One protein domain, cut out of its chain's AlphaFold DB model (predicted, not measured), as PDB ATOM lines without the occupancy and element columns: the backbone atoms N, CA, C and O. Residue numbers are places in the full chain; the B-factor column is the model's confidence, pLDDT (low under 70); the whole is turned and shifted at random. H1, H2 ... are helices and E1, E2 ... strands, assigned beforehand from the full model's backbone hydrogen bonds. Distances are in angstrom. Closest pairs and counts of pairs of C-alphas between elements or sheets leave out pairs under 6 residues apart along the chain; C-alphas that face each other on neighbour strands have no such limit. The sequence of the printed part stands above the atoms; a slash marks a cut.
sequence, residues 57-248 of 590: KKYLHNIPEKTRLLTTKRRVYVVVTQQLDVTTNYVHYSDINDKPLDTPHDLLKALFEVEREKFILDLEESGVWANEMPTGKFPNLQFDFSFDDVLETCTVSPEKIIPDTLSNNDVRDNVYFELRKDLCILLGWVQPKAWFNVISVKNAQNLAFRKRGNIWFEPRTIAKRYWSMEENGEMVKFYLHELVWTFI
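AT A GLANCE: This is residues 57 to 248 of the 590 residues of an uncharacterized protein of Stylophora pistillata (UniProt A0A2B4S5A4). A strongly twisted sheet of five strands, with the long hairpin E1 and E2 along one side, and a second sheet of four strands share one long helix, H2, which packs on E2 and E1 of the first and on E3 and E4 of the second. The small hairpin E6 and E7 packs on E9 through E7, and residues 219 to 226 stick out. The printed part has 192 residues, with four named helices and eleven named strands in the order H1 E1 E2 H2 E3 E4 H3 E5 H4 E6 E7 E8 E9 E10 E11; the class is mixed, helices and strands. The whole is compact, with a radius of gyration of the C-alphas of 17.2 A, and spans 48 by 47 by 35 A.

HOW THE PARTS SIT: The largest sheet runs E2, residues 83 to 92, E1, 68 to 78, E5, 176 to 180, E10, 235 to 239, and E9, 229 to 232, antiparallel throughout. Within hydrogen-bond range are N 87 and O 74, 2.9 A, N 178 and O 71, 2.7 A, N 236 and O 179, 2.8 A, and N 232 and O 235, 2.9 A. H2, residues 104 to 126, is on this sheet at a height of 8.1 A, over E2 and E1, only just slantwise at 32 degrees to E1 on the local plane; its closest C-alphas to E2 are Glu 115 and Val 91, 6.2 A. The antiparallel second sheet runs E3, 144 to 148, E4, 153 to 157, E11, 243 to 247, and E8, 207 to 211, with N 155 and O 146 at 2.9 A, N 156 and O 245 at 2.8 A, and N 246 and O 208 at 2.9 A. H2 is on it too, at a height of 11.1 A. H3, residues 168 to 174, is only just at the first sheet's level, at a height of 3.8 A. H4, residues 181 to 186, stands up from the first sheet; the closest C-alphas of H4 and E10 are Lys 181 and Met 235, 4.9 A. In the hairpin E6, 190 to 195, and E7, 198 to 203, N 193 and O 200 are 2.7 A apart; Ser 200 and Glu 231 are the closest C-alphas of E7 and E9, 6.9 A. H1, residues 57 to 61, is close to H4 but not clearly touching, with the C-alphas of Tyr 59 and Leu 183 7.9 A apart. In H1, H2, H3 and H4 every O i to N i+4 pair is within hydrogen-bond range.

IN THESE COORDINATES: H1 begins at C-alpha 57, (576.999, 258.624, 471.586). From first to last C-alpha, H2 measures 32.8 A, E2 29.7 A and E1 27.3 A; E1 bends by 51 degrees at residue 75. E11 ends at C-alpha 247, (580.419, 271.559, 458.582).

THE WHOLE: The C-alphas farthest apart, of Thr 135 and Asn 197, are 50.4 A apart. The printed part has no cut; the links E2 to H2, H2 to E3 and E8 to E9 are long. Mean pLDDT of the printed part is 80.1, with 47 residues under 70, among them 130 to 140 and 214 to 232.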
ATOM      1  N   LYS A  57     577.920 259.427 470.772       78.12
ATOM      2  CA  LYS A  57     576.999 258.624 471.586       78.12
ATOM      3  C   LYS A  57     577.330 258.711 473.072       78.12
ATOM      4  O   LYS A  57     576.432 258.876 473.890       78.12
ATOM      5  N   LYS A  58     578.623 258.686 473.421       79.56
ATOM      6  CA  LYS A  58     579.073 258.908 474.800       79.56
ATOM      7  C   LYS A  58     578.651 260.283 475.318       79.56
ATOM      8  O   LYS A  58     578.279 260.410 476.477       79.56
ATOM      9  N   TYR A  59     578.712 261.309 474.477       87.50
ATOM     10  CA  TYR A  59     578.242 262.641 474.834       87.50
ATOM     11  C   TYR A  59     576.718 262.676 475.032       87.50
ATOM     12  O   TYR A  59     576.261 263.110 476.085       87.50
ATOM     13  N   LEU A  60     575.944 262.146 474.079       87.31
ATOM     14  CA  LEU A  60     574.477 262.148 474.127       87.31
ATOM     15  C   LEU A  60     573.908 261.328 475.301       87.31
ATOM     16  O   LEU A  60     572.936 261.749 475.914       87.31
ATOM     17  N   HIS A  61     574.543 260.214 475.684       83.81
ATOM     18  CA  HIS A  61     574.133 259.442 476.867       83.81
ATOM     19  C   HIS A  61     574.314 260.189 478.193       83.81
ATOM     20  O   HIS A  61     573.654 259.852 479.173       83.81
ATOM     21  N   ASN A  62     575.215 261.171 478.245       87.19
ATOM     22  CA  ASN A  62     575.554 261.881 479.477       87.19
ATOM     23  C   ASN A  62     574.789 263.200 479.652       87.19
ATOM     24  O   ASN A  62     574.970 263.866 480.672       87.19
ATOM     25  N   ILE A  63     573.953 263.597 478.688       89.81
ATOM     26  CA  ILE A  63     573.164 264.831 478.773       89.81
ATOM     27  C   ILE A  63     571.696 264.533 479.130       89.81
ATOM     28  O   ILE A  63     571.129 263.554 478.647       89.81
ATOM     29  N   PRO A  64     571.037 265.371 479.953       93.38
ATOM     30  CA  PRO A  64     569.603 265.249 480.217       93.38
ATOM     31  C   PRO A  64     568.748 265.389 478.949       93.38
ATOM     32  O   PRO A  64     569.078 266.175 478.064       93.38
ATOM     33  N   GLU A  65     567.585 264.737 478.896       90.25
ATOM     34  CA  GLU A  65     566.664 264.813 477.746       90.25
ATOM     35  C   GLU A  65     566.222 266.248 477.411       90.25
ATOM     36  O   GLU A  65     566.151 266.635 476.249       90.25
ATOM     37  N   LYS A  66     566.012 267.092 478.427       92.31
ATOM     38  CA  LYS A  66     565.628 268.505 478.252       92.31
ATOM     39  C   LYS A  66     566.791 269.418 477.848       92.31
ATOM     40  O   LYS A  66     566.652 270.638 477.874       92.31
ATOM     41  N   THR A  67     567.957 268.866 477.521       94.25
ATOM     42  CA  THR A  67     569.121 269.663 477.118       94.25
ATOM     43  C   THR A  67     568.884 270.281 475.751       94.25
ATOM     44  O   THR A  67     568.606 269.578 474.785       94.25
ATOM     45  N   ARG A  68     569.037 271.602 475.653       95.44
ATOM     46  CA  ARG A  68     568.952 272.335 474.387       95.44
ATOM     47  C   ARG A  68     570.208 272.105 473.542       95.44
ATOM     48  O   ARG A  68     571.319 272.318 474.030       95.44
ATOM     49  N   LEU A  69     570.024 271.698 472.286       96.44
ATOM     50  CA  LEU A  69     571.110 271.378 471.350       96.44
ATOM     51  C   LEU A  69     571.231 272.382 470.198       96.44
ATOM     52  O   LEU A  69     572.352 272.739 469.831       96.44
ATOM     53  N   LEU A  70     570.100 272.860 469.672       97.56
ATOM     54  CA  LEU A  70     570.030 273.855 468.599       97.56
ATOM     55  C   LEU A  70     569.076 274.986 468.995       97.56
ATOM     56  O   LEU A  70     568.027 274.767 469.606       97.56
ATOM     57  N   THR A  71     569.452 276.211 468.645       96.06
ATOM     58  CA  THR A  71     568.571 277.383 468.643       96.06
ATOM     59  C   THR A  71     568.639 278.037 467.278       96.06
ATOM     60  O   THR A  71     569.726 278.202 466.738       96.06
ATOM     61  N   THR A  72     567.511 278.439 466.715       95.31
ATOM     62  CA  THR A  72     567.478 279.232 465.482       95.31
ATOM     63  C   THR A  72     566.691 280.502 465.731       95.31
ATOM     64  O   THR A  72     565.705 280.501 466.462       95.31
ATOM     65  N   LYS A  73     567.140 281.601 465.131       92.25
ATOM     66  CA  LYS A  73     566.403 282.862 465.090       92.25
ATOM     67  C   LYS A  73     566.137 283.190 463.629       92.25
ATOM     68  O   LYS A  73     567.076 283.242 462.831       92.25
ATOM     69  N   ARG A  74     564.859 283.335 463.277       89.31
ATOM     70  CA  ARG A  74     564.372 283.501 461.901       89.31
ATOM     71  C   ARG A  74     563.498 284.744 461.800       89.31
ATOM     72  O   ARG A  74     562.684 285.010 462.681       89.31
ATOM     73  N   ARG A  75     563.623 285.486 460.698       86.50
ATOM     74  CA  ARG A  75     562.710 286.589 460.362       86.50
ATOM     75  C   ARG A  75     561.425 286.041 459.753       86.50
ATOM     76  O   ARG A  75     561.495 285.146 458.922       86.50
ATOM     77  N   VAL A  76     560.277 286.596 460.120       85.81
ATOM     78  CA  VAL A  76     558.967 286.240 459.548       85.81
ATOM     79  C   VAL A  76     558.213 287.499 459.138       85.81
ATOM     80  O   VAL A  76     558.464 288.577 459.679       85.81
ATOM     81  N   TYR A  77     557.311 287.385 458.167       84.06
ATOM     82  CA  TYR A  77     556.427 288.478 457.775       84.06
ATOM     83  C   TYR A  77     555.050 288.288 458.404       84.06
ATOM     84  O   TYR A  77     554.413 287.261 458.202       84.06
ATOM     85  N   VAL A  78     554.579 289.282 459.146       82.88
ATOM     86  CA  VAL A  78     553.275 289.262 459.809       82.88
ATOM     87  C   VAL A  78     552.251 289.875 458.856       82.88
ATOM     88  O   VAL A  78     552.200 291.089 458.678       82.88
ATOM     89  N   VAL A  79     551.424 289.038 458.230       79.88
ATOM     90  CA  VAL A  79     550.461 289.407 457.179       79.88
ATOM     91  C   VAL A  79     549.463 290.460 457.663       79.88
ATOM     92  O   VAL A  79     549.147 291.393 456.928       79.88
ATOM     93  N   VAL A  80     548.997 290.346 458.909       79.19
ATOM     94  CA  VAL A  80     547.984 291.255 459.471       79.19
ATOM     95  C   VAL A  80     548.546 292.654 459.729       79.19
ATOM     96  O   VAL A  80     547.885 293.642 459.421       79.19
ATOM     97  N   THR A  81     549.759 292.760 460.277       81.50
ATOM     98  CA  THR A  81     550.381 294.061 460.593       81.50
ATOM     99  C   THR A  81     551.229 294.609 459.448       81.50
ATOM    100  O   THR A  81     551.649 295.762 459.498       81.50
ATOM    101  N   GLN A  82     551.476 293.794 458.420       81.44
ATOM    102  CA  GLN A  82     552.374 294.069 457.302       81.44
ATOM    103  C   GLN A  82     553.808 294.417 457.736       81.44
ATOM    104  O   GLN A  82     554.506 295.172 457.056       81.44
ATOM    105  N   GLN A  83     554.258 293.870 458.869       82.38
ATOM    106  CA  GLN A  83     555.573 294.137 459.455       82.38
ATOM    107  C   GLN A  83     556.441 292.879 459.522       82.38
ATOM    108  O   GLN A  83     555.952 291.751 459.495       82.38
ATOM    109  N   LEU A  84     557.754 293.089 459.615       83.12
ATOM    110  CA  LEU A  84     558.720 292.029 459.879       83.12
ATOM    111  C   LEU A  84     558.818 291.776 461.381       83.12
ATOM    112  O   LEU A  84     559.108 292.695 462.147       83.12
ATOM    113  N   ASP A  85     558.687 290.518 461.773       87.00
ATOM    114  CA  ASP A  85     558.879 290.054 463.143       87.00
ATOM    115  C   ASP A  85     559.971 288.977 463.187       87.00
ATOM    116  O   ASP A  85     560.655 288.719 462.185       87.00
ATOM    117  N   VAL A  86     560.211 288.404 464.358       88.25
ATOM    118  CA  VAL A  86     561.225 287.386 464.594       88.25
ATOM    119  C   VAL A  86     560.627 286.237 465.387       88.25
ATOM    120  O   VAL A  86     560.029 286.452 466.433       88.25
ATOM    121  N   THR A  87     560.893 285.013 464.947       88.69
ATOM    122  CA  THR A  87     560.644 283.816 465.751       88.69
ATOM    123  C   THR A  87     561.953 283.162 466.182       88.69
ATOM    124  O   THR A  87     562.991 283.309 465.526       88.69
ATOM    125  N   THR A  88     561.915 282.480 467.324       92.94
ATOM    126  CA  THR A  88     563.051 281.740 467.878       92.94
ATOM    127  C   THR A  88     562.620 280.326 468.223       92.94
ATOM    128  O   THR A  88     561.762 280.148 469.083       92.94
ATOM    129  N   ASN A  89     563.278 279.339 467.616       93.81
ATOM    130  CA  ASN A  89     562.970 277.930 467.827       93.81
ATOM    131  C   ASN A  89     564.068 277.235 468.615       93.81
ATOM    132  O   ASN A  89     565.258 277.536 468.482       93.81
ATOM    133  N   TYR A  90     563.648 276.264 469.421       95.25
ATOM    134  CA  TYR A  90     564.526 275.462 470.257       95.25
ATOM    135  C   TYR A  90     564.334 273.980 469.950       95.25
ATOM    136  O   TYR A  90     563.209 273.469 469.968       95.25
ATOM    137  N   VAL A  91     565.449 273.286 469.731       96.94
ATOM    138  CA  VAL A  91     565.481 271.826 469.630       96.94
ATOM    139  C   VAL A  91     566.247 271.273 470.822       96.94
ATOM    140  O   VAL A  91     567.423 271.591 471.041       96.94
ATOM    141  N   HIS A  92     565.550 270.471 471.614       96.12
ATOM    142  CA  HIS A  92     566.066 269.741 472.760       96.12
ATOM    143  C   HIS A  92     566.446 268.321 472.348       96.12
ATOM    144  O   HIS A  92     565.984 267.808 471.331       96.12
ATOM    145  N   TYR A  93     567.280 267.665 473.151       94.50
ATOM    146  CA  TYR A  93     567.668 266.283 472.896       94.50
ATOM    147  C   TYR A  93     566.456 265.337 472.867       94.50
ATOM    148  O   TYR A  93     566.386 264.478 471.995       94.50
ATOM    149  N   SER A  94     565.461 265.556 473.731       94.06
ATOM    150  CA  SER A  94     564.187 264.825 473.738       94.06
ATOM    151  C   SER A  94     563.410 264.894 472.425       94.06
ATOM    152  O   SER A  94     562.559 264.048 472.196       94.06
ATOM    153  N   ASP A  95     563.667 265.899 471.584       94.50
ATOM    154  CA  ASP A  95     562.971 266.055 470.305       94.50
ATOM    155  C   ASP A  95     563.588 265.189 469.188       94.50
ATOM    156  O   ASP A  95     563.043 265.125 468.090       94.50
ATOM    157  N   ILE A  96     564.765 264.593 469.428       93.56
ATOM    158  CA  ILE A  96     565.524 263.820 468.430       93.56
ATOM    159  C   ILE A  96     566.081 262.495 468.975       93.56
ATOM    160  O   ILE A  96     566.850 261.831 468.281       93.56
ATOM    161  N   ASN A  97     565.784 262.127 470.225       88.69
ATOM    162  CA  ASN A  97     566.382 260.962 470.891       88.69
ATOM    163  C   ASN A  97     565.865 259.615 470.352       88.69
ATOM    164  O   ASN A  97     566.488 258.583 470.595       88.69
ATOM    165  N   ASP A  98     564.765 259.636 469.609       86.56
ATOM    166  CA  ASP A  98     564.167 258.517 468.888       86.56
ATOM    167  C   ASP A  98     564.753 258.330 467.474       86.56
ATOM    168  O   ASP A  98     564.575 257.274 466.862       86.56
ATOM    169  N   LYS A  99     565.483 259.327 466.954       85.69
ATOM    170  CA  LYS A  99     566.110 259.281 465.625       85.69
ATOM    171  C   LYS A  99     567.422 258.469 465.641       85.69
ATOM    172  O   LYS A  99     568.124 258.434 466.653       85.69
ATOM    173  N   PRO A 100     567.815 257.838 464.516       80.12
ATOM    174  CA  PRO A 100     569.107 257.162 464.402       80.12
ATOM    175  C   PRO A 100     570.246 258.192 464.319       80.12
ATOM    176  O   PRO A 100     570.505 258.770 463.269       80.12
ATOM    177  N   LEU A 101     570.914 258.458 465.444       85.00
ATOM    178  CA  LEU A 101     571.993 259.450 465.552       85.00
ATOM    179  C   LEU A 101     573.371 258.796 465.372       85.00
ATOM    180  O   LEU A 101     574.191 258.785 466.294       85.00
ATOM    181  N   ASP A 102     573.604 258.237 464.179       74.56
ATOM    182  CA  ASP A 102     574.789 257.433 463.867       74.56
ATOM    183  C   ASP A 102     576.026 258.236 463.444       74.56
ATOM    184  O   ASP A 102     577.114 257.688 463.322       74.56
ATOM    185  N   THR A 103     575.937 259.544 463.274       82.00
ATOM    186  CA  THR A 103     577.089 260.399 462.981       82.00
ATOM    187  C   THR A 103     576.759 261.846 463.351       82.00
ATOM    188  O   THR A 103     575.591 262.199 463.529       82.00
ATOM    189  N   PRO A 104     577.758 262.744 463.432       88.12
ATOM    190  CA  PRO A 104     577.497 264.181 463.423       88.12
ATOM    191  C   PRO A 104     576.646 264.640 462.230       88.12
ATOM    192  O   PRO A 104     575.920 265.623 462.360       88.12
ATOM    193  N   HIS A 105     576.708 263.938 461.093       89.94
ATOM    194  CA  HIS A 105     575.853 264.185 459.934       89.94
ATOM    195  C   HIS A 105     574.382 263.927 460.275       89.94
ATOM    196  O   HIS A 105     573.548 264.811 460.087       89.94
ATOM    197  N   ASP A 106     574.089 262.764 460.860       89.62
ATOM    198  CA  ASP A 106     572.734 262.381 461.267       89.62
ATOM    199  C   ASP A 106     572.202 263.299 462.370       89.62
ATOM    200  O   ASP A 106     571.041 263.698 462.338       89.62
ATOM    201  N   LEU A 107     573.068 263.723 463.299       92.88
ATOM    202  CA  LEU A 107     572.728 264.712 464.322       92.88
ATOM    203  C   LEU A 107     572.334 266.061 463.721       92.88
ATOM    204  O   LEU A 107     571.281 266.590 464.065       92.88
ATOM    205  N   LEU A 108     573.169 266.639 462.853       95.31
ATOM    206  CA  LEU A 108     572.864 267.931 462.231       95.31
ATOM    207  C   LEU A 108     571.587 267.843 461.394       95.31
ATOM    208  O   LEU A 108     570.757 268.748 461.451       95.31
ATOM    209  N   LYS A 109     571.406 266.735 460.672       94.94
ATOM    210  CA  LYS A 109     570.193 266.454 459.908       94.94
ATOM    211  C   LYS A 109     568.959 266.408 460.799       94.94
ATOM    212  O   LYS A 109     568.034 267.181 460.578       94.94
ATOM    213  N   ALA A 110     568.991 265.603 461.858       95.38
ATOM    214  CA  ALA A 110     567.915 265.510 462.835       95.38
ATOM    215  C   ALA A 110     567.569 266.872 463.454       95.38
ATOM    216  O   ALA A 110     566.393 267.230 463.509       95.38
ATOM    217  N   LEU A 111     568.578 267.640 463.881       96.81
ATOM    218  CA  LEU A 111     568.390 268.954 464.498       96.81
ATOM    219  C   LEU A 111     567.706 269.942 463.547       96.81
ATOM    220  O   LEU A 111     566.725 270.573 463.935       96.81
ATOM    221  N   PHE A 112     568.201 270.077 462.315       95.88
ATOM    222  CA  PHE A 112     567.652 271.035 461.355       95.88
ATOM    223  C   PHE A 112     566.306 270.595 460.763       95.88
ATOM    224  O   PHE A 112     565.464 271.447 460.490       95.88
ATOM    225  N   GLU A 113     566.059 269.294 460.601       94.25
ATOM    226  CA  GLU A 113     564.747 268.787 460.181       94.25
ATOM    227  C   GLU A 113     563.674 269.056 461.242       94.25
ATOM    228  O   GLU A 113     562.650 269.649 460.914       94.25
ATOM    229  N   VAL A 114     563.930 268.718 462.515       94.31
ATOM    230  CA  VAL A 114     562.982 269.003 463.611       94.31
ATOM    231  C   VAL A 114     562.778 270.502 463.796       94.31
ATOM    232  O   VAL A 114     561.659 270.956 464.024       94.31
ATOM    233  N   GLU A 115     563.842 271.299 463.684       94.56
ATOM    234  CA  GLU A 115     563.717 272.756 463.738       94.56
ATOM    235  C   GLU A 115     562.815 273.292 462.627       94.56
ATOM    236  O   GLU A 115     561.981 274.160 462.885       94.56
ATOM    237  N   ARG A 116     562.960 272.768 461.406       89.56
ATOM    238  CA  ARG A 116     562.149 273.180 460.263       89.56
ATOM    239  C   ARG A 116     560.692 272.761 460.419       89.56
ATOM    240  O   ARG A 116     559.819 273.544 460.067       89.56
ATOM    241  N   GLU A 117     560.429 271.568 460.945       87.44
ATOM    242  CA  GLU A 117     559.073 271.110 461.267       87.44
ATOM    243  C   GLU A 117     558.412 272.028 462.297       87.44
ATOM    244  O   GLU A 117     557.322 272.537 462.041       87.44
ATOM    245  N   LYS A 118     559.101 272.327 463.408       88.88
ATOM    246  CA  LYS A 118     558.619 273.280 464.423       88.88
ATOM    247  C   LYS A 118     558.339 274.654 463.823       88.88
ATOM    248  O   LYS A 118     557.269 275.206 464.033       88.88
ATOM    249  N   PHE A 119     559.257 275.163 463.001       85.94
ATOM    250  CA  PHE A 119     559.075 276.439 462.317       85.94
ATOM    251  C   PHE A 119     557.833 276.463 461.413       85.94
ATOM    252  O   PHE A 119     557.119 277.460 461.398       85.94
ATOM    253  N   ILE A 120     557.572 275.395 460.654       80.38
ATOM    254  CA  ILE A 120     556.391 275.307 459.783       80.38
ATOM    255  C   ILE A 120     555.106 275.255 460.615       80.38
ATOM    256  O   ILE A 120     554.157 275.965 460.292       80.38
ATOM    257  N   LEU A 121     555.088 274.476 461.698       79.06
ATOM    258  CA  LEU A 121     553.938 274.407 462.600       79.06
ATOM    259  C   LEU A 121     553.632 275.769 463.235       79.06
ATOM    260  O   LEU A 121     552.479 276.190 463.226       79.06
ATOM    261  N   ASP A 122     554.655 276.498 463.687       79.56
ATOM    262  CA  ASP A 122     554.484 277.846 464.243       79.56
ATOM    263  C   ASP A 122     553.920 278.835 463.202       79.56
ATOM    264  O   ASP A 122     553.119 279.713 463.531       79.56
ATOM    265  N   LEU A 123     554.310 278.698 461.925       74.31
ATOM    266  CA  LEU A 123     553.737 279.498 460.837       74.31
ATOM    267  C   LEU A 123     552.242 279.200 460.656       74.31
ATOM    268  O   LEU A 123     551.449 280.139 460.561       74.31
ATOM    269  N   GLU A 124     551.854 277.923 460.637       68.81
ATOM    270  CA  GLU A 124     550.464 277.490 460.449       68.81
ATOM    271  C   GLU A 124     549.565 277.864 461.634       68.81
ATOM    272  O   GLU A 124     548.482 278.417 461.429       68.81
ATOM    273  N   GLU A 125     550.017 277.627 462.868       67.31
ATOM    274  CA  GLU A 125     549.254 277.909 464.091       67.31
ATOM    275  C   GLU A 125     549.023 279.413 464.284       67.31
ATOM    276  O   GLU A 125     547.960 279.833 464.746       67.31
ATOM    277  N   SER A 126     549.981 280.246 463.858       63.25
ATOM    278  CA  SER A 126     549.819 281.697 463.919       63.25
ATOM    279  C   SER A 126     548.704 282.212 463.003       63.25
ATOM    280  O   SER A 126     548.141 283.264 463.296       63.25
ATOM    281  N   GLY A 127     548.416 281.536 461.876       60.19
ATOM    282  CA  GLY A 127     547.491 281.990 460.821       60.19
ATOM    283  C   GLY A 127     547.808 283.376 460.228       60.19
ATOM    284  O   GLY A 127     547.020 283.929 459.460       60.19
ATOM    285  N   VAL A 128     548.941 283.966 460.622       62.28
ATOM    286  CA  VAL A 128     549.279 285.386 460.474       62.28
ATOM    287  C   VAL A 128     550.712 285.553 459.959       62.28
ATOM    288  O   VAL A 128     551.052 286.631 459.476       62.28
ATOM    289  N   TRP A 129     551.560 284.525 460.018       73.06
ATOM    290  CA  TRP A 129     552.946 284.596 459.561       73.06
ATOM    291  C   TRP A 129     553.148 283.978 458.176       73.06
ATOM    292  O   TRP A 129     552.608 282.926 457.854       73.06
ATOM    293  N   ALA A 130     553.980 284.627 457.364       65.00
ATOM    294  CA  ALA A 130     554.447 284.133 456.078       65.00
ATOM    295  C   ALA A 130     555.982 284.076 456.054       65.00
ATOM    296  O   ALA A 130     556.680 284.939 456.599       65.00
ATOM    297  N   ASN A 131     556.511 283.048 455.393       66.12
ATOM    298  CA  ASN A 131     557.940 282.878 455.113       66.12
ATOM    299  C   ASN A 131     558.400 283.629 453.844       66.12
ATOM    300  O   ASN A 131     559.609 283.754 453.622       66.12
ATOM    301  N   GLU A 132     557.452 284.173 453.074       65.06
ATOM    302  CA  GLU A 132     557.648 284.981 451.865       65.06
ATOM    303  C   GLU A 132     556.842 286.292 451.948       65.06
ATOM    304  O   GLU A 132     555.827 286.370 452.645       65.06
ATOM    305  N   MET A 133     557.269 287.341 451.232       58.44
ATOM    306  CA  MET A 133     556.472 288.570 451.135       58.44
ATOM    307  C   MET A 133     555.368 288.439 450.063       58.44
ATOM    308  O   MET A 133     555.669 288.019 448.943       58.44
ATOM    309  N   PRO A 134     554.127 288.915 450.309       54.72
ATOM    310  CA  PRO A 134     552.999 288.788 449.370       54.72
ATOM    311  C   PRO A 134     553.198 289.450 447.998       54.72
ATOM    312  O   PRO A 134     552.465 289.175 447.054       54.72
ATOM    313  N   THR A 135     554.162 290.365 447.871       56.19
ATOM    314  CA  THR A 135     554.367 291.184 446.668       56.19
ATOM    315  C   THR A 135     555.134 290.468 445.553       56.19
ATOM    316  O   THR A 135     555.339 291.063 444.495       56.19
ATOM    317  N   GLY A 136     555.618 289.239 445.776       55.41
ATOM    318  CA  GLY A 136     556.397 288.462 444.799       55.41
ATOM    319  C   GLY A 136     557.775 289.048 444.447       55.41
ATOM    320  O   GLY A 136     558.545 288.419 443.729       55.41
ATOM    321  N   LYS A 137     558.119 290.240 444.960       52.31
ATOM    322  CA  LYS A 137     559.416 290.904 444.743       52.31
ATOM    323  C   LYS A 137     560.542 290.344 445.614       52.31
ATOM    324  O   LYS A 137     561.702 290.500 445.253       52.31
ATOM    325  N   PHE A 138     560.209 289.696 446.732       56.03
ATOM    326  CA  PHE A 138     561.172 289.223 447.728       56.03
ATOM    327  C   PHE A 138     560.792 287.820 448.229       56.03
ATOM    328  O   PHE A 138     560.041 287.695 449.198       56.03
ATOM    329  N   PRO A 139     561.272 286.760 447.560       59.31
ATOM    330  CA  PRO A 139     560.701 285.429 447.703       59.31
ATOM    331  C   PRO A 139     561.149 284.663 448.953       59.31
ATOM    332  O   PRO A 139     560.514 283.677 449.267       59.31
ATOM    333  N   ASN A 140     562.205 285.051 449.685       69.44
ATOM    334  CA  ASN A 140     562.678 284.255 450.831       69.44
ATOM    335  C   ASN A 140     563.218 285.120 451.979       69.44
ATOM    336  O   ASN A 140     564.145 285.911 451.795       69.44
ATOM    337  N   LEU A 141     562.675 284.918 453.185       73.88
ATOM    338  CA  LEU A 141     563.186 285.485 454.448       73.88
ATOM    339  C   LEU A 141     564.051 284.496 455.248       73.88
ATOM    340  O   LEU A 141     564.524 284.819 456.336       73.88
ATOM    341  N   GLN A 142     564.242 283.286 454.719       81.50
ATOM    342  CA  GLN A 142     564.814 282.155 455.441       81.50
ATOM    343  C   GLN A 142     566.196 281.772 454.924       81.50
ATOM    344  O   GLN A 142     566.467 281.830 453.725       81.50
ATOM    345  N   PHE A 143     567.054 281.332 455.843       86.44
ATOM    346  CA  PHE A 143     568.225 280.548 455.479       86.44
ATOM    347  C   PHE A 143     567.818 279.090 455.255       86.44
ATOM    348  O   PHE A 143     566.871 278.587 455.871       86.44
ATOM    349  N   ASP A 144     568.578 278.423 454.399       87.88
ATOM    350  CA  ASP A 144     568.439 277.006 454.103       87.88
ATOM    351  C   ASP A 144     569.606 276.215 454.665       87.88
ATOM    352  O   ASP A 144     570.679 276.745 454.961       87.88
ATOM    353  N   PHE A 145     569.397 274.911 454.741       91.44
ATOM    354  CA  PHE A 145     570.446 273.948 454.993       91.44
ATOM    355  C   PHE A 145     570.438 272.874 453.902       91.44
ATOM    356  O   PHE A 145     569.384 272.500 453.385       91.44
ATOM    357  N   SER A 146     571.620 272.391 453.535       93.56
ATOM    358  CA  SER A 146     571.804 271.277 452.609       93.56
ATOM    359  C   SER A 146     572.756 270.243 453.193       93.56
ATOM    360  O   SER A 146     573.694 270.574 453.925       93.56
ATOM    361  N   PHE A 147     572.506 268.983 452.852       94.00
ATOM    362  CA  PHE A 147     573.306 267.841 453.271       94.00
ATOM    363  C   PHE A 147     573.882 267.163 452.035       94.00
ATOM    364  O   PHE A 147     573.152 266.890 451.084       94.00
ATOM    365  N   ASP A 148     575.186 266.909 452.055       91.62
ATOM    366  CA  ASP A 148     575.871 266.115 451.042       91.62
ATOM    367  C   ASP A 148     576.436 264.860 451.706       91.62
ATOM    368  O   ASP A 148     577.405 264.919 452.470       91.62
ATOM    369  N   ASP A 149     575.795 263.728 451.427       83.69
ATOM    370  CA  ASP A 149     576.159 262.427 451.976       83.69
ATOM    371  C   ASP A 149     577.506 261.906 451.468       83.69
ATOM    372  O   ASP A 149     578.149 261.133 452.184       83.69
ATOM    373  N   VAL A 150     577.906 262.305 450.254       82.38
ATOM    374  CA  VAL A 150     579.121 261.846 449.563       82.38
ATOM    375  C   VAL A 150     580.323 262.663 450.017       82.38
ATOM    376  O   VAL A 150     581.378 262.104 450.305       82.38
ATOM    377  N   LEU A 151     580.161 263.983 450.108       85.25
ATOM    378  CA  LEU A 151     581.192 264.896 450.606       85.25
ATOM    379  C   LEU A 151     581.226 264.974 452.139       85.25
ATOM    380  O   LEU A 151     582.110 265.619 452.699       85.25
ATOM    381  N   GLU A 152     580.268 264.340 452.818       88.62
ATOM    382  CA  GLU A 152     580.087 264.393 454.270       88.62
ATOM    383  C   GLU A 152     579.990 265.828 454.800       88.62
ATOM    384  O   GLU A 152     580.609 266.183 455.817       88.62
ATOM    385  N   THR A 153     579.205 266.665 454.122       92.38
ATOM    386  CA  THR A 153     579.054 268.074 454.495       92.38
ATOM    387  C   THR A 153     577.626 268.437 454.872       92.38
ATOM    388  O   THR A 153     576.661 267.896 454.336       92.38
ATOM    389  N   CYS A 154     577.502 269.381 455.801       96.31
ATOM    390  CA  CYS A 154     576.261 270.089 456.092       96.31
ATOM    391  C   CYS A 154     576.525 271.580 455.890       96.31
ATOM    392  O   CYS A 154     577.423 272.141 456.522       96.31
ATOM    393  N   THR A 155     575.779 272.219 454.993       96.06
ATOM    394  CA  THR A 155     575.931 273.643 454.688       96.06
ATOM    395  C   THR A 155     574.703 274.412 455.138       96.06
ATOM    396  O   THR A 155     573.599 274.050 454.759       96.06
ATOM    397  N   VAL A 156     574.894 275.497 455.888       94.69
ATOM    398  CA  VAL A 156     573.842 276.446 456.276       94.69
ATOM    399  C   VAL A 156     574.060 277.741 455.499       94.69
ATOM    400  O   VAL A 156     575.094 278.401 455.653       94.69
ATOM    401  N   SER A 157     573.108 278.083 454.629       91.12
ATOM    402  CA  SER A 157     573.238 279.153 453.641       91.12
ATOM    403  C   SER A 157     572.119 280.200 453.744       91.12
ATOM    404  O   SER A 157     570.943 279.868 453.599       91.12
ATOM    405  N   PRO A 158     572.462 281.491 453.907       87.06
ATOM    406  CA  PRO A 158     571.538 282.621 453.784       87.06
ATOM    407  C   PRO A 158     571.342 283.095 452.334       87.06
ATOM    408  O   PRO A 158     570.788 284.168 452.114       87.06
ATOM    409  N   GLU A 159     571.861 282.387 451.327       84.75
ATOM    410  CA  GLU A 159     571.927 282.901 449.948       84.75
ATOM    411  C   GLU A 159     570.564 283.146 449.307       84.75
ATOM    412  O   GLU A 159     570.461 284.011 448.440       84.75
ATOM    413  N   LYS A 160     569.518 282.445 449.754       81.31
ATOM    414  CA  LYS A 160     568.154 282.711 449.288       81.31
ATOM    415  C   LYS A 160     567.568 284.004 449.848       81.31
ATOM    416  O   LYS A 160     566.663 284.559 449.231       81.31
ATOM    417  N   ILE A 161     568.093 284.518 450.960       79.00
ATOM    418  CA  ILE A 161     567.711 285.834 451.473       79.00
ATOM    419  C   ILE A 161     568.243 286.864 450.473       79.00
ATOM    420  O   ILE A 161     569.434 286.873 450.174       79.00
ATOM    421  N   ILE A 162     567.397 287.729 449.924       70.00
ATOM    422  CA  ILE A 162     567.855 288.780 449.004       70.00
ATOM    423  C   ILE A 162     568.244 290.015 449.840       70.00
ATOM    424  O   ILE A 162     567.473 290.398 450.719       70.00
ATOM    425  N   PRO A 163     569.421 290.639 449.626       60.38
ATOM    426  CA  PRO A 163     569.854 291.821 450.387       60.38
ATOM    427  C   PRO A 163     568.882 293.007 450.323       60.38
ATOM    428  O   PRO A 163     568.787 293.779 451.269       60.38
ATOM    429  N   ASP A 164     568.123 293.125 449.235       62.47
ATOM    430  CA  ASP A 164     567.100 294.162 449.068       62.47
ATOM    431  C   ASP A 164     565.875 293.941 449.982       62.47
ATOM    432  O   ASP A 164     565.085 294.861 450.190       62.47
ATOM    433  N   THR A 165     565.723 292.737 450.552       63.19
ATOM    434  CA  THR A 165     564.631 292.367 451.464       63.19
ATOM    435  C   THR A 165     564.921 292.729 452.923       63.19
ATOM    436  O   THR A 165     564.002 293.052 453.674       63.19
ATOM    437  N   LEU A 166     566.182 292.628 453.356       68.06
ATOM    438  CA  LEU A 166     566.614 292.833 454.742       68.06
ATOM    439  C   LEU A 166     567.964 293.547 454.756       68.06
ATOM    440  O   LEU A 166     568.902 293.105 454.093       68.06
ATOM    441  N   SER A 167     568.099 294.592 455.578       71.69
ATOM    442  CA  SER A 167     569.407 295.217 455.782       71.69
ATOM    443  C   SER A 167     570.399 294.199 456.366       71.69
ATOM    444  O   SER A 167     570.019 293.288 457.103       71.69
ATOM    445  N   ASN A 168     571.698 294.343 456.091       69.88
ATOM    446  CA  ASN A 168     572.695 293.428 456.666       69.88
ATOM    447  C   ASN A 168     572.699 293.441 458.203       69.88
ATOM    448  O   ASN A 168     572.948 292.402 458.813       69.88
ATOM    449  N   ASN A 169     572.372 294.581 458.821       72.75
ATOM    450  CA  ASN A 169     572.181 294.676 460.268       72.75
ATOM    451  C   ASN A 169     570.982 293.831 460.724       72.75
ATOM    452  O   ASN A 169     571.090 293.102 461.706       72.75
ATOM    453  N   ASP A 170     569.875 293.844 459.974       75.50
ATOM    454  CA  ASP A 170     568.712 293.008 460.282       75.50
ATOM    455  C   ASP A 170     569.026 291.518 460.193       75.50
ATOM    456  O   ASP A 170     568.606 290.762 461.071       75.50
ATOM    457  N   VAL A 171     569.772 291.093 459.166       74.69
ATOM    458  CA  VAL A 171     570.204 289.694 459.028       74.69
ATOM    459  C   VAL A 171     571.160 289.323 460.165       74.69
ATOM    460  O   VAL A 171     571.015 288.259 460.756       74.69
ATOM    461  N   ARG A 172     572.098 290.205 460.533       77.44
ATOM    462  CA  ARG A 172     573.039 289.969 461.641       77.44
ATOM    463  C   ARG A 172     572.313 289.736 462.964       77.44
ATOM    464  O   ARG A 172     572.628 288.782 463.669       77.44
ATOM    465  N   ASP A 173     571.340 290.580 463.285       82.19
ATOM    466  CA  ASP A 173     570.738 290.607 464.621       82.19
ATOM    467  C   ASP A 173     569.562 289.613 464.765       82.19
ATOM    468  O   ASP A 173     569.181 289.239 465.884       82.19
ATOM    469  N   ASN A 174     568.995 289.154 463.639       85.31
ATOM    470  CA  ASN A 174     567.752 288.375 463.622       85.31
ATOM    471  C   ASN A 174     567.780 287.101 462.767       85.31
ATOM    472  O   ASN A 174     566.766 286.409 462.717       85.31
ATOM    473  N   VAL A 175     568.899 286.783 462.109       88.62
ATOM    474  CA  VAL A 175     569.051 285.559 461.310       88.62
ATOM    475  C   VAL A 175     570.357 284.855 461.677       88.62
ATOM    476  O   VAL A 175     571.443 285.186 461.193       88.62
ATOM    477  N   TYR A 176     570.251 283.866 462.560       91.88
ATOM    478  CA  TYR A 176     571.378 283.051 463.010       91.88
ATOM    479  C   TYR A 176     570.901 281.700 463.542       91.88
ATOM    480  O   TYR A 176     569.713 281.487 463.795       91.88
ATOM    481  N   PHE A 177     571.853 280.802 463.770       95.00
ATOM    482  CA  PHE A 177     571.630 279.596 464.559       95.00
ATOM    483  C   PHE A 177     572.692 279.475 465.650       95.00
ATOM    484  O   PHE A 177     573.773 280.047 465.540       95.00
ATOM    485  N   GLU A 178     572.389 278.753 466.719       95.12
ATOM    486  CA  GLU A 178     573.307 278.474 467.812       95.12
ATOM    487  C   GLU A 178     573.360 276.974 468.082       95.12
ATOM    488  O   GLU A 178     572.322 276.315 468.143       95.12
ATOM    489  N   LEU A 179     574.561 276.444 468.298       95.88
ATOM    490  CA  LEU A 179     574.788 275.053 468.694       95.88
ATOM    491  C   LEU A 179     575.481 275.001 470.049       95.88
ATOM    492  O   LEU A 179     576.269 275.886 470.384       95.88
ATOM    493  N   ARG A 180     575.220 273.952 470.826       94.19
ATOM    494  CA  ARG A 180     575.819 273.794 472.156       94.19
ATOM    495  C   ARG A 180     577.356 273.765 472.096       94.19
ATOM    496  O   ARG A 180     577.954 273.120 471.235       94.19
ATOM    497  N   LYS A 181     578.015 274.499 472.996       90.94
ATOM    498  CA  LYS A 181     579.460 274.778 472.955       90.94
ATOM    499  C   LYS A 181     580.323 273.531 473.141       90.94
ATOM    500  O   LYS A 181     581.280 273.333 472.395       90.94
ATOM    501  N   ASP A 182     580.003 272.715 474.134       91.12
ATOM    502  CA  ASP A 182     580.666 271.438 474.420       91.12
ATOM    503  C   ASP A 182     580.583 270.473 473.226       91.12
ATOM    504  O   ASP A 182     581.602 269.900 472.839       91.12
ATOM    505  N   LEU A 183     579.422 270.383 472.573       92.12
ATOM    506  CA  LEU A 183     579.222 269.633 471.334       92.12
ATOM    507  C   LEU A 183     580.100 270.172 470.190       92.12
ATOM    508  O   LEU A 183     580.799 269.402 469.529       92.12
ATOM    509  N   CYS A 184     580.124 271.491 469.982       91.00
ATOM    510  CA  CYS A 184     580.957 272.119 468.951       91.00
ATOM    511  C   CYS A 184     582.461 271.865 469.161       91.00
ATOM    512  O   CYS A 184     583.201 271.709 468.186       91.00
ATOM    513  N   ILE A 185     582.917 271.829 470.417       88.81
ATOM    514  CA  ILE A 185     584.308 271.508 470.771       88.81
ATOM    515  C   ILE A 185     584.584 270.018 470.545       88.81
ATOM    516  O   ILE A 185     585.583 269.671 469.915       88.81
ATOM    517  N   LEU A 186     583.689 269.139 471.012       88.38
ATOM    518  CA  LEU A 186     583.799 267.686 470.866       88.38
ATOM    519  C   LEU A 186     583.963 267.268 469.400       88.38
ATOM    520  O   LEU A 186     584.770 266.389 469.088       88.38
ATOM    521  N   LEU A 187     583.210 267.919 468.511       88.25
ATOM    522  CA  LEU A 187     583.174 267.630 467.079       88.25
ATOM    523  C   LEU A 187     584.190 268.440 466.263       88.25
ATOM    524  O   LEU A 187     584.230 268.344 465.036       88.25
ATOM    525  N   GLY A 188     585.063 269.204 466.927       88.06
ATOM    526  CA  GLY A 188     586.141 269.935 466.262       88.06
ATOM    527  C   GLY A 188     585.640 270.993 465.278       88.06
ATOM    528  O   GLY A 188     586.342 271.310 464.316       88.06
ATOM    529  N   TRP A 189     584.435 271.527 465.496       90.06
ATOM    530  CA  TRP A 189     583.900 272.664 464.741       90.06
ATOM    531  C   TRP A 189     584.461 273.976 465.279       90.06
ATOM    532  O   TRP A 189     584.842 274.865 464.515       90.06
ATOM    533  N   VAL A 190     584.612 274.059 466.602       89.19
ATOM    534  CA  VAL A 190     585.270 275.180 467.272       89.19
ATOM    535  C   VAL A 190     586.365 274.696 468.211       89.19
ATOM    536  O   VAL A 190     586.367 273.557 468.668       89.19
ATOM    537  N   GLN A 191     587.310 275.576 468.514       86.25
ATOM    538  CA  GLN A 191     588.362 275.342 469.500       86.25
ATOM    539  C   GLN A 191     588.482 276.560 470.431       86.25
ATOM    540  O   GLN A 191     588.351 277.698 469.957       86.25
ATOM    541  N   PRO A 192     588.757 276.353 471.731       82.62
ATOM    542  CA  PRO A 192     589.009 277.448 472.660       82.62
ATOM    543  C   PRO A 192     590.235 278.270 472.243       82.62
ATOM    544  O   PRO A 192     591.237 277.743 471.755       82.62
ATOM    545  N   LYS A 193     590.179 279.580 472.469       76.81
ATOM    546  CA  LYS A 193     591.283 280.520 472.287       76.81
ATOM    547  C   LYS A 193     591.319 281.460 473.487       76.81
ATOM    548  O   LYS A 193     590.415 282.262 473.677       76.81
ATOM    549  N   ALA A 194     592.375 281.372 474.288       68.75
ATOM    550  CA  ALA A 194     592.593 282.315 475.376       68.75
ATOM    551  C   ALA A 194     593.153 283.629 474.819       68.75
ATOM    552  O   ALA A 194     594.147 283.625 474.083       68.75
ATOM    553  N   TRP A 195     592.532 284.756 475.163       56.34
ATOM    554  CA  TRP A 195     593.074 286.066 474.834       56.34
ATOM    555  C   TRP A 195     592.735 287.083 475.926       56.34
ATOM    556  O   TRP A 195     591.567 287.340 476.190       56.34
ATOM    557  N   PHE A 196     593.765 287.638 476.578       51.38
ATOM    558  CA  PHE A 196     593.644 288.665 477.629       51.38
ATOM    559  C   PHE A 196     592.555 288.364 478.683       51.38
ATOM    560  O   PHE A 196     591.673 289.182 478.918       51.38
ATOM    561  N   ASN A 197     592.610 287.181 479.307       56.69
ATOM    562  CA  ASN A 197     591.660 286.694 480.326       56.69
ATOM    563  C   ASN A 197     590.212 286.449 479.854       56.69
ATOM    564  O   ASN A 197     589.360 286.115 480.673       56.69
ATOM    565  N   VAL A 198     589.940 286.527 478.548       56.34
ATOM    566  CA  VAL A 198     588.675 286.092 477.942       56.34
ATOM    567  C   VAL A 198     588.925 284.803 477.156       56.34
ATOM    568  O   VAL A 198     589.810 284.743 476.297       56.34
ATOM    569  N   ILE A 199     588.166 283.749 477.461       58.66
ATOM    570  CA  ILE A 199     588.118 282.538 476.635       58.66
ATOM    571  C   ILE A 199     587.151 282.840 475.488       58.66
ATOM    572  O   ILE A 199     585.978 283.088 475.734       58.66
ATOM    573  N   SER A 200     587.641 282.857 474.250       68.38
ATOM    574  CA  SER A 200     586.806 282.936 473.047       68.38
ATOM    575  C   SER A 200     586.881 281.635 472.247       68.38
ATOM    576  O   SER A 200     587.715 280.769 472.518       68.38
ATOM    577  N   VAL A 201     586.013 281.473 471.250       72.88
ATOM    578  CA  VAL A 201     586.053 280.345 470.309       72.88
ATOM    579  C   VAL A 201     586.567 280.803 468.943       72.88
ATOM    580  O   VAL A 201     586.303 281.921 468.504       72.88
ATOM    581  N   LYS A 202     587.330 279.947 468.260       81.31
ATOM    582  CA  LYS A 202     587.700 280.114 466.842       81.31
ATOM    583  C   LYS A 202     587.343 278.851 466.062       81.31
ATOM    584  O   LYS A 202     587.220 277.783 466.660       81.31
ATOM    585  N   ASN A 203     587.265 278.956 464.740       82.25
ATOM    586  CA  ASN A 203     587.065 277.809 463.858       82.25
ATOM    587  C   ASN A 203     588.131 276.737 464.102       82.25
ATOM    588  O   ASN A 203     589.315 277.043 464.305       82.25
ATOM    589  N   ALA A 204     587.700 275.485 464.077       85.12
ATOM    590  CA  ALA A 204     588.563 274.316 464.112       85.12
ATOM    591  C   ALA A 204     588.503 273.560 462.774       85.12
ATOM    592  O   ALA A 204     587.924 274.034 461.799       85.12
ATOM    593  N   GLN A 205     589.188 272.421 462.708       84.25
ATOM    594  CA  GLN A 205     589.483 271.716 461.458       84.25
ATOM    595  C   GLN A 205     588.251 271.174 460.715       84.25
ATOM    596  O   GLN A 205     588.356 270.918 459.521       84.25
ATOM    597  N   ASN A 206     587.101 271.026 461.383       88.56
ATOM    598  CA  ASN A 206     585.875 270.490 460.778       88.56
ATOM    599  C   ASN A 206     584.830 271.567 460.458       88.56
ATOM    600  O   ASN A 206     583.654 271.255 460.265       88.56
ATOM    601  N   LEU A 207     585.238 272.839 460.426       90.94
ATOM    602  CA  LEU A 207     584.355 273.954 460.109       90.94
ATOM    603  C   LEU A 207     584.986 274.860 459.053       90.94
ATOM    604  O   LEU A 207     585.952 275.582 459.313       90.94
ATOM    605  N   ALA A 208     584.379 274.863 457.872       89.38
ATOM    606  CA  ALA A 208     584.677 275.793 456.802       89.38
ATOM    607  C   ALA A 208     583.625 276.907 456.754       89.38
ATOM    608  O   ALA A 208     582.485 276.758 457.201       89.38
ATOM    609  N   PHE A 209     584.012 278.044 456.191       88.25
ATOM    610  CA  PHE A 209     583.082 279.107 455.849       88.25
ATOM    611  C   PHE A 209     583.525 279.760 454.554       88.25
ATOM    612  O   PHE A 209     584.718 279.830 454.246       88.25
ATOM    613  N   ARG A 210     582.555 280.279 453.812       87.56
ATOM    614  CA  ARG A 210     582.817 281.167 452.686       87.56
ATOM    615  C   ARG A 210     581.967 282.412 452.808       87.56
ATOM    616  O   ARG A 210     580.923 282.421 453.453       87.56
ATOM    617  N   LYS A 211     582.432 283.467 452.157       82.31
ATOM    618  CA  LYS A 211     581.701 284.718 452.082       82.31
ATOM    619  C   LYS A 211     580.480 284.579 451.170       82.31
ATOM    620  O   LYS A 211     580.546 283.932 450.123       82.31
ATOM    621  N   ARG A 212     579.388 285.220 451.569       77.81
ATOM    622  CA  ARG A 212     578.178 285.429 450.779       77.81
ATOM    623  C   ARG A 212     578.409 286.597 449.812       77.81
ATOM    624  O   ARG A 212     578.580 287.737 450.240       77.81
ATOM    625  N   GLY A 213     578.424 286.322 448.508       73.69
ATOM    626  CA  GLY A 213     578.668 287.335 447.473       73.69
ATOM    627  C   GLY A 213     580.097 287.911 447.461       73.69
ATOM    628  O   GLY A 213     581.024 287.345 448.042       73.69
ATOM    629  N   ASN A 214     580.283 289.051 446.780       61.97
ATOM    630  CA  ASN A 214     581.617 289.552 446.404       61.97
ATOM    631  C   ASN A 214     582.137 290.737 447.251       61.97
ATOM    632  O   ASN A 214     583.348 290.940 447.337       61.97
ATOM    633  N   ILE A 215     581.284 291.494 447.951       53.22
ATOM    634  CA  ILE A 215     581.656 292.758 448.632       53.22
ATOM    635  C   ILE A 215     581.521 292.613 450.153       53.22
ATOM    636  O   ILE A 215     580.650 291.901 450.628       53.22
ATOM    637  N   TRP A 216     582.495 293.132 450.917       56.69
ATOM    638  CA  TRP A 216     582.433 293.138 452.391       56.69
ATOM    639  C   TRP A 216     581.629 294.373 452.749       56.69
ATOM    640  O   TRP A 216     581.980 295.455 452.275       56.69
ATOM    641  N   PHE A 217     580.538 294.217 453.488       55.72
ATOM    642  CA  PHE A 217     579.628 295.338 453.700       55.72
ATOM    643  C   PHE A 217     580.121 296.265 454.814       55.72
ATOM    644  O   PHE A 217     579.768 297.443 454.814       55.72
ATOM    645  N   GLU A 218     581.006 295.782 455.691       53.78
ATOM    646  CA  GLU A 218     581.665 296.602 456.708       53.78
ATOM    647  C   GLU A 218     583.161 296.861 456.401       53.78
ATOM    648  O   GLU A 218     583.905 295.944 456.026       53.78
ATOM    649  N   PRO A 219     583.652 298.111 456.568       46.62
ATOM    650  CA  PRO A 219     585.071 298.421 456.444       46.62
ATOM    651  C   PRO A 219     585.896 297.733 457.543       46.62
ATOM    652  O   PRO A 219     585.563 297.782 458.724       46.62
ATOM    653  N   ARG A 220     587.047 297.161 457.161       51.88
ATOM    654  CA  ARG A 220     587.973 296.386 458.022       51.88
ATOM    655  C   ARG A 220     588.625 297.165 459.186       51.88
ATOM    656  O   ARG A 220     589.541 296.648 459.820       51.88
ATOM    657  N   THR A 221     588.229 298.409 459.444       42.50
ATOM    658  CA  THR A 221     588.949 299.363 460.303       42.50
ATOM    659  C   THR A 221     588.438 299.462 461.741       42.50
ATOM    660  O   THR A 221     589.097 300.105 462.556       42.50
ATOM    661  N   ILE A 222     587.333 298.809 462.116       43.59
ATOM    662  CA  ILE A 222     586.893 298.792 463.520       43.59
ATOM    663  C   ILE A 222     587.554 297.609 464.238       43.59
ATOM    664  O   ILE A 222     587.233 296.451 464.005       43.59
ATOM    665  N   ALA A 223     588.475 297.920 465.150       39.12
ATOM    666  CA  ALA A 223     589.278 296.992 465.952       39.12
ATOM    667  C   ALA A 223     588.488 296.078 466.922       39.12
ATOM    668  O   ALA A 223     589.087 295.401 467.760       39.12
ATOM    669  N   LYS A 224     587.159 295.999 466.807       43.53
ATOM    670  CA  LYS A 224     586.383 294.905 467.389       43.53
ATOM    671  C   LYS A 224     586.416 293.777 466.376       43.53
ATOM    672  O   LYS A 224     585.739 293.823 465.364       43.53
ATOM    673  N   ARG A 225     587.271 292.788 466.628       45.16
ATOM    674  CA  ARG A 225     587.279 291.521 465.892       45.16
ATOM    675  C   ARG A 225     585.861 290.951 465.922       45.16
ATOM    676  O   ARG A 225     585.472 290.366 466.926       45.16
ATOM    677  N   TYR A 226     585.096 291.176 464.862       44.72
ATOM    678  CA  TYR A 226     583.782 290.582 464.677       44.72
ATOM    679  C   TYR A 226     584.018 289.112 464.373       44.72
ATOM    680  O   TYR A 226     584.298 288.701 463.248       44.72
ATOM    681  N   TRP A 227     584.048 288.332 465.445       51.44
ATOM    682  CA  TRP A 227     584.018 286.893 465.360       51.44
ATOM    683  C   TRP A 227     582.685 286.550 464.709       51.44
ATOM    684  O   TRP A 227     581.619 286.898 465.202       51.44
ATOM    685  N   SER A 228     582.756 285.873 463.575       55.69
ATOM    686  CA  SER A 228     581.614 285.292 462.881       55.69
ATOM    687  C   SER A 228     580.815 284.304 463.747       55.69
ATOM    688  O   SER A 228     579.728 283.875 463.359       55.69
ATOM    689  N   MET A 229     581.328 284.001 464.942       58.03
ATOM    690  CA  MET A 229     580.636 283.317 466.014       58.03
ATOM    691  C   MET A 229     580.796 284.039 467.357       58.03
ATOM    692  O   MET A 229     581.868 284.563 467.651       58.03
ATOM    693  N   GLU A 230     579.764 284.015 468.197       66.31
ATOM    694  CA  GLU A 230     579.786 284.571 469.557       66.31
ATOM    695  C   GLU A 230     579.493 283.468 470.580       66.31
ATOM    696  O   GLU A 230     578.633 282.614 470.356       66.31
ATOM    697  N   GLU A 231     580.211 283.477 471.703       60.59
ATOM    698  CA  GLU A 231     579.875 282.627 472.844       60.59
ATOM    699  C   GLU A 231     578.704 283.249 473.612       60.59
ATOM    700  O   GLU A 231     578.799 284.377 474.088       60.59
ATOM    701  N   ASN A 232     577.607 282.505 473.737       64.00
ATOM    702  CA  ASN A 232     576.398 282.911 474.442       64.00
ATOM    703  C   ASN A 232     576.089 281.891 475.550       64.00
ATOM    704  O   ASN A 232     575.244 281.006 475.400       64.00
ATOM    705  N   GLY A 233     576.852 281.957 476.645       79.62
ATOM    706  CA  GLY A 233     576.778 280.977 477.730       79.62
ATOM    707  C   GLY A 233     577.165 279.570 477.256       79.62
ATOM    708  O   GLY A 233     578.309 279.327 476.881       79.62
ATOM    709  N   GLU A 234     576.210 278.637 477.258       86.75
ATOM    710  CA  GLU A 234     576.420 277.248 476.815       86.75
ATOM    711  C   GLU A 234     576.318 277.054 475.292       86.75
ATOM    712  O   GLU A 234     576.445 275.928 474.811       86.75
ATOM    713  N   MET A 235     576.088 278.121 474.521       91.00
ATOM    714  CA  MET A 235     575.869 278.060 473.074       91.00
ATOM    715  C   MET A 235     576.948 278.824 472.298       91.00
ATOM    716  O   MET A 235     577.514 279.810 472.769       91.00
ATOM    717  N   VAL A 236     577.207 278.383 471.071       89.88
ATOM    718  CA  VAL A 236     578.000 279.087 470.062       89.88
ATOM    719  C   VAL A 236     577.045 279.565 468.984       89.88
ATOM    720  O   VAL A 236     576.421 278.746 468.313       89.88
ATOM    721  N   LYS A 237     576.939 280.880 468.821       90.19
ATOM    722  CA  LYS A 237     576.111 281.534 467.807       90.19
ATOM    723  C   LYS A 237     576.861 281.618 466.484       90.19
ATOM    724  O   LYS A 237     578.018 282.010 466.493       90.19
ATOM    725  N   PHE A 238     576.214 281.308 465.366       90.62
ATOM    726  CA  PHE A 238     576.749 281.353 464.004       90.62
ATOM    727  C   PHE A 238     575.981 282.394 463.188       90.62
ATOM    728  O   PHE A 238     574.813 282.202 462.843       90.62
ATOM    729  N   TYR A 239     576.637 283.510 462.872       87.69
ATOM    730  CA  TYR A 239     576.002 284.602 462.138       87.69
ATOM    731  C   TYR A 239     575.890 284.295 460.639       87.69
ATOM    732  O   TYR A 239     576.854 283.837 460.025       87.69
ATOM    733  N   LEU A 240     574.744 284.625 460.033       87.62
ATOM    734  CA  LEU A 240     574.448 284.352 458.618       87.62
ATOM    735  C   LEU A 240     574.389 285.618 457.735       87.62
ATOM    736  O   LEU A 240     573.992 285.558 456.578       87.62
ATOM    737  N   HIS A 241     574.783 286.790 458.239       80.12
ATOM    738  CA  HIS A 241     574.740 288.033 457.452       80.12
ATOM    739  C   HIS A 241     575.718 288.028 456.261       80.12
ATOM    740  O   HIS A 241     575.315 288.288 455.124       80.12
ATOM    741  N   GLU A 242     576.979 287.659 456.504       78.00
ATOM    742  CA  GLU A 242     578.057 287.673 455.504       78.00
ATOM    743  C   GLU A 242     578.583 286.286 455.125       78.00
ATOM    744  O   GLU A 242     579.386 286.176 454.196       78.00
ATOM    745  N   LEU A 243     578.165 285.226 455.822       86.25
ATOM    746  CA  LEU A 243     578.817 283.921 455.743       86.25
ATOM    747  C   LEU A 243     577.854 282.777 455.450       86.25
ATOM    748  O   LEU A 243     576.739 282.719 455.960       86.25
ATOM    749  N   VAL A 244     578.363 281.842 454.655       89.94
ATOM    750  CA  VAL A 244     577.835 280.492 454.483       89.94
ATOM    751  C   VAL A 244     578.714 279.566 455.315       89.94
ATOM    752  O   VAL A 244     579.941 279.581 455.158       89.94
ATOM    753  N   TRP A 245     578.098 278.777 456.191       93.31
ATOM    754  CA  TRP A 245     578.799 277.838 457.066       93.31
ATOM    755  C   TRP A 245     578.741 276.437 456.496       93.31
ATOM    756  O   TRP A 245     577.669 275.988 456.108       93.31
ATOM    757  N   THR A 246     579.871 275.736 456.497       94.94
ATOM    758  CA  THR A 246     579.946 274.348 456.046       94.94
ATOM    759  C   THR A 246     580.656 273.508 457.099       94.94
ATOM    760  O   THR A 246     581.862 273.632 457.319       94.94
ATOM    761  N   PHE A 247     579.897 272.631 457.748       94.12
ATOM    762  CA  PHE A 247     580.419 271.559 458.582       94.12
ATOM    763  C   PHE A 247     580.950 270.462 457.662       94.12
ATOM    764  O   PHE A 247     580.225 269.999 456.782       94.12
ATOM    765  N   ILE A 248     582.206 270.063 457.846       90.69
ATOM    766  CA  ILE A 248     582.888 269.063 457.011       90.69
ATOM    767  C   ILE A 248     583.293 267.850 457.852       90.69
ATOM    768  O   ILE A 248     583.337 267.937 459.081       90.69
TER     769      ILE A 248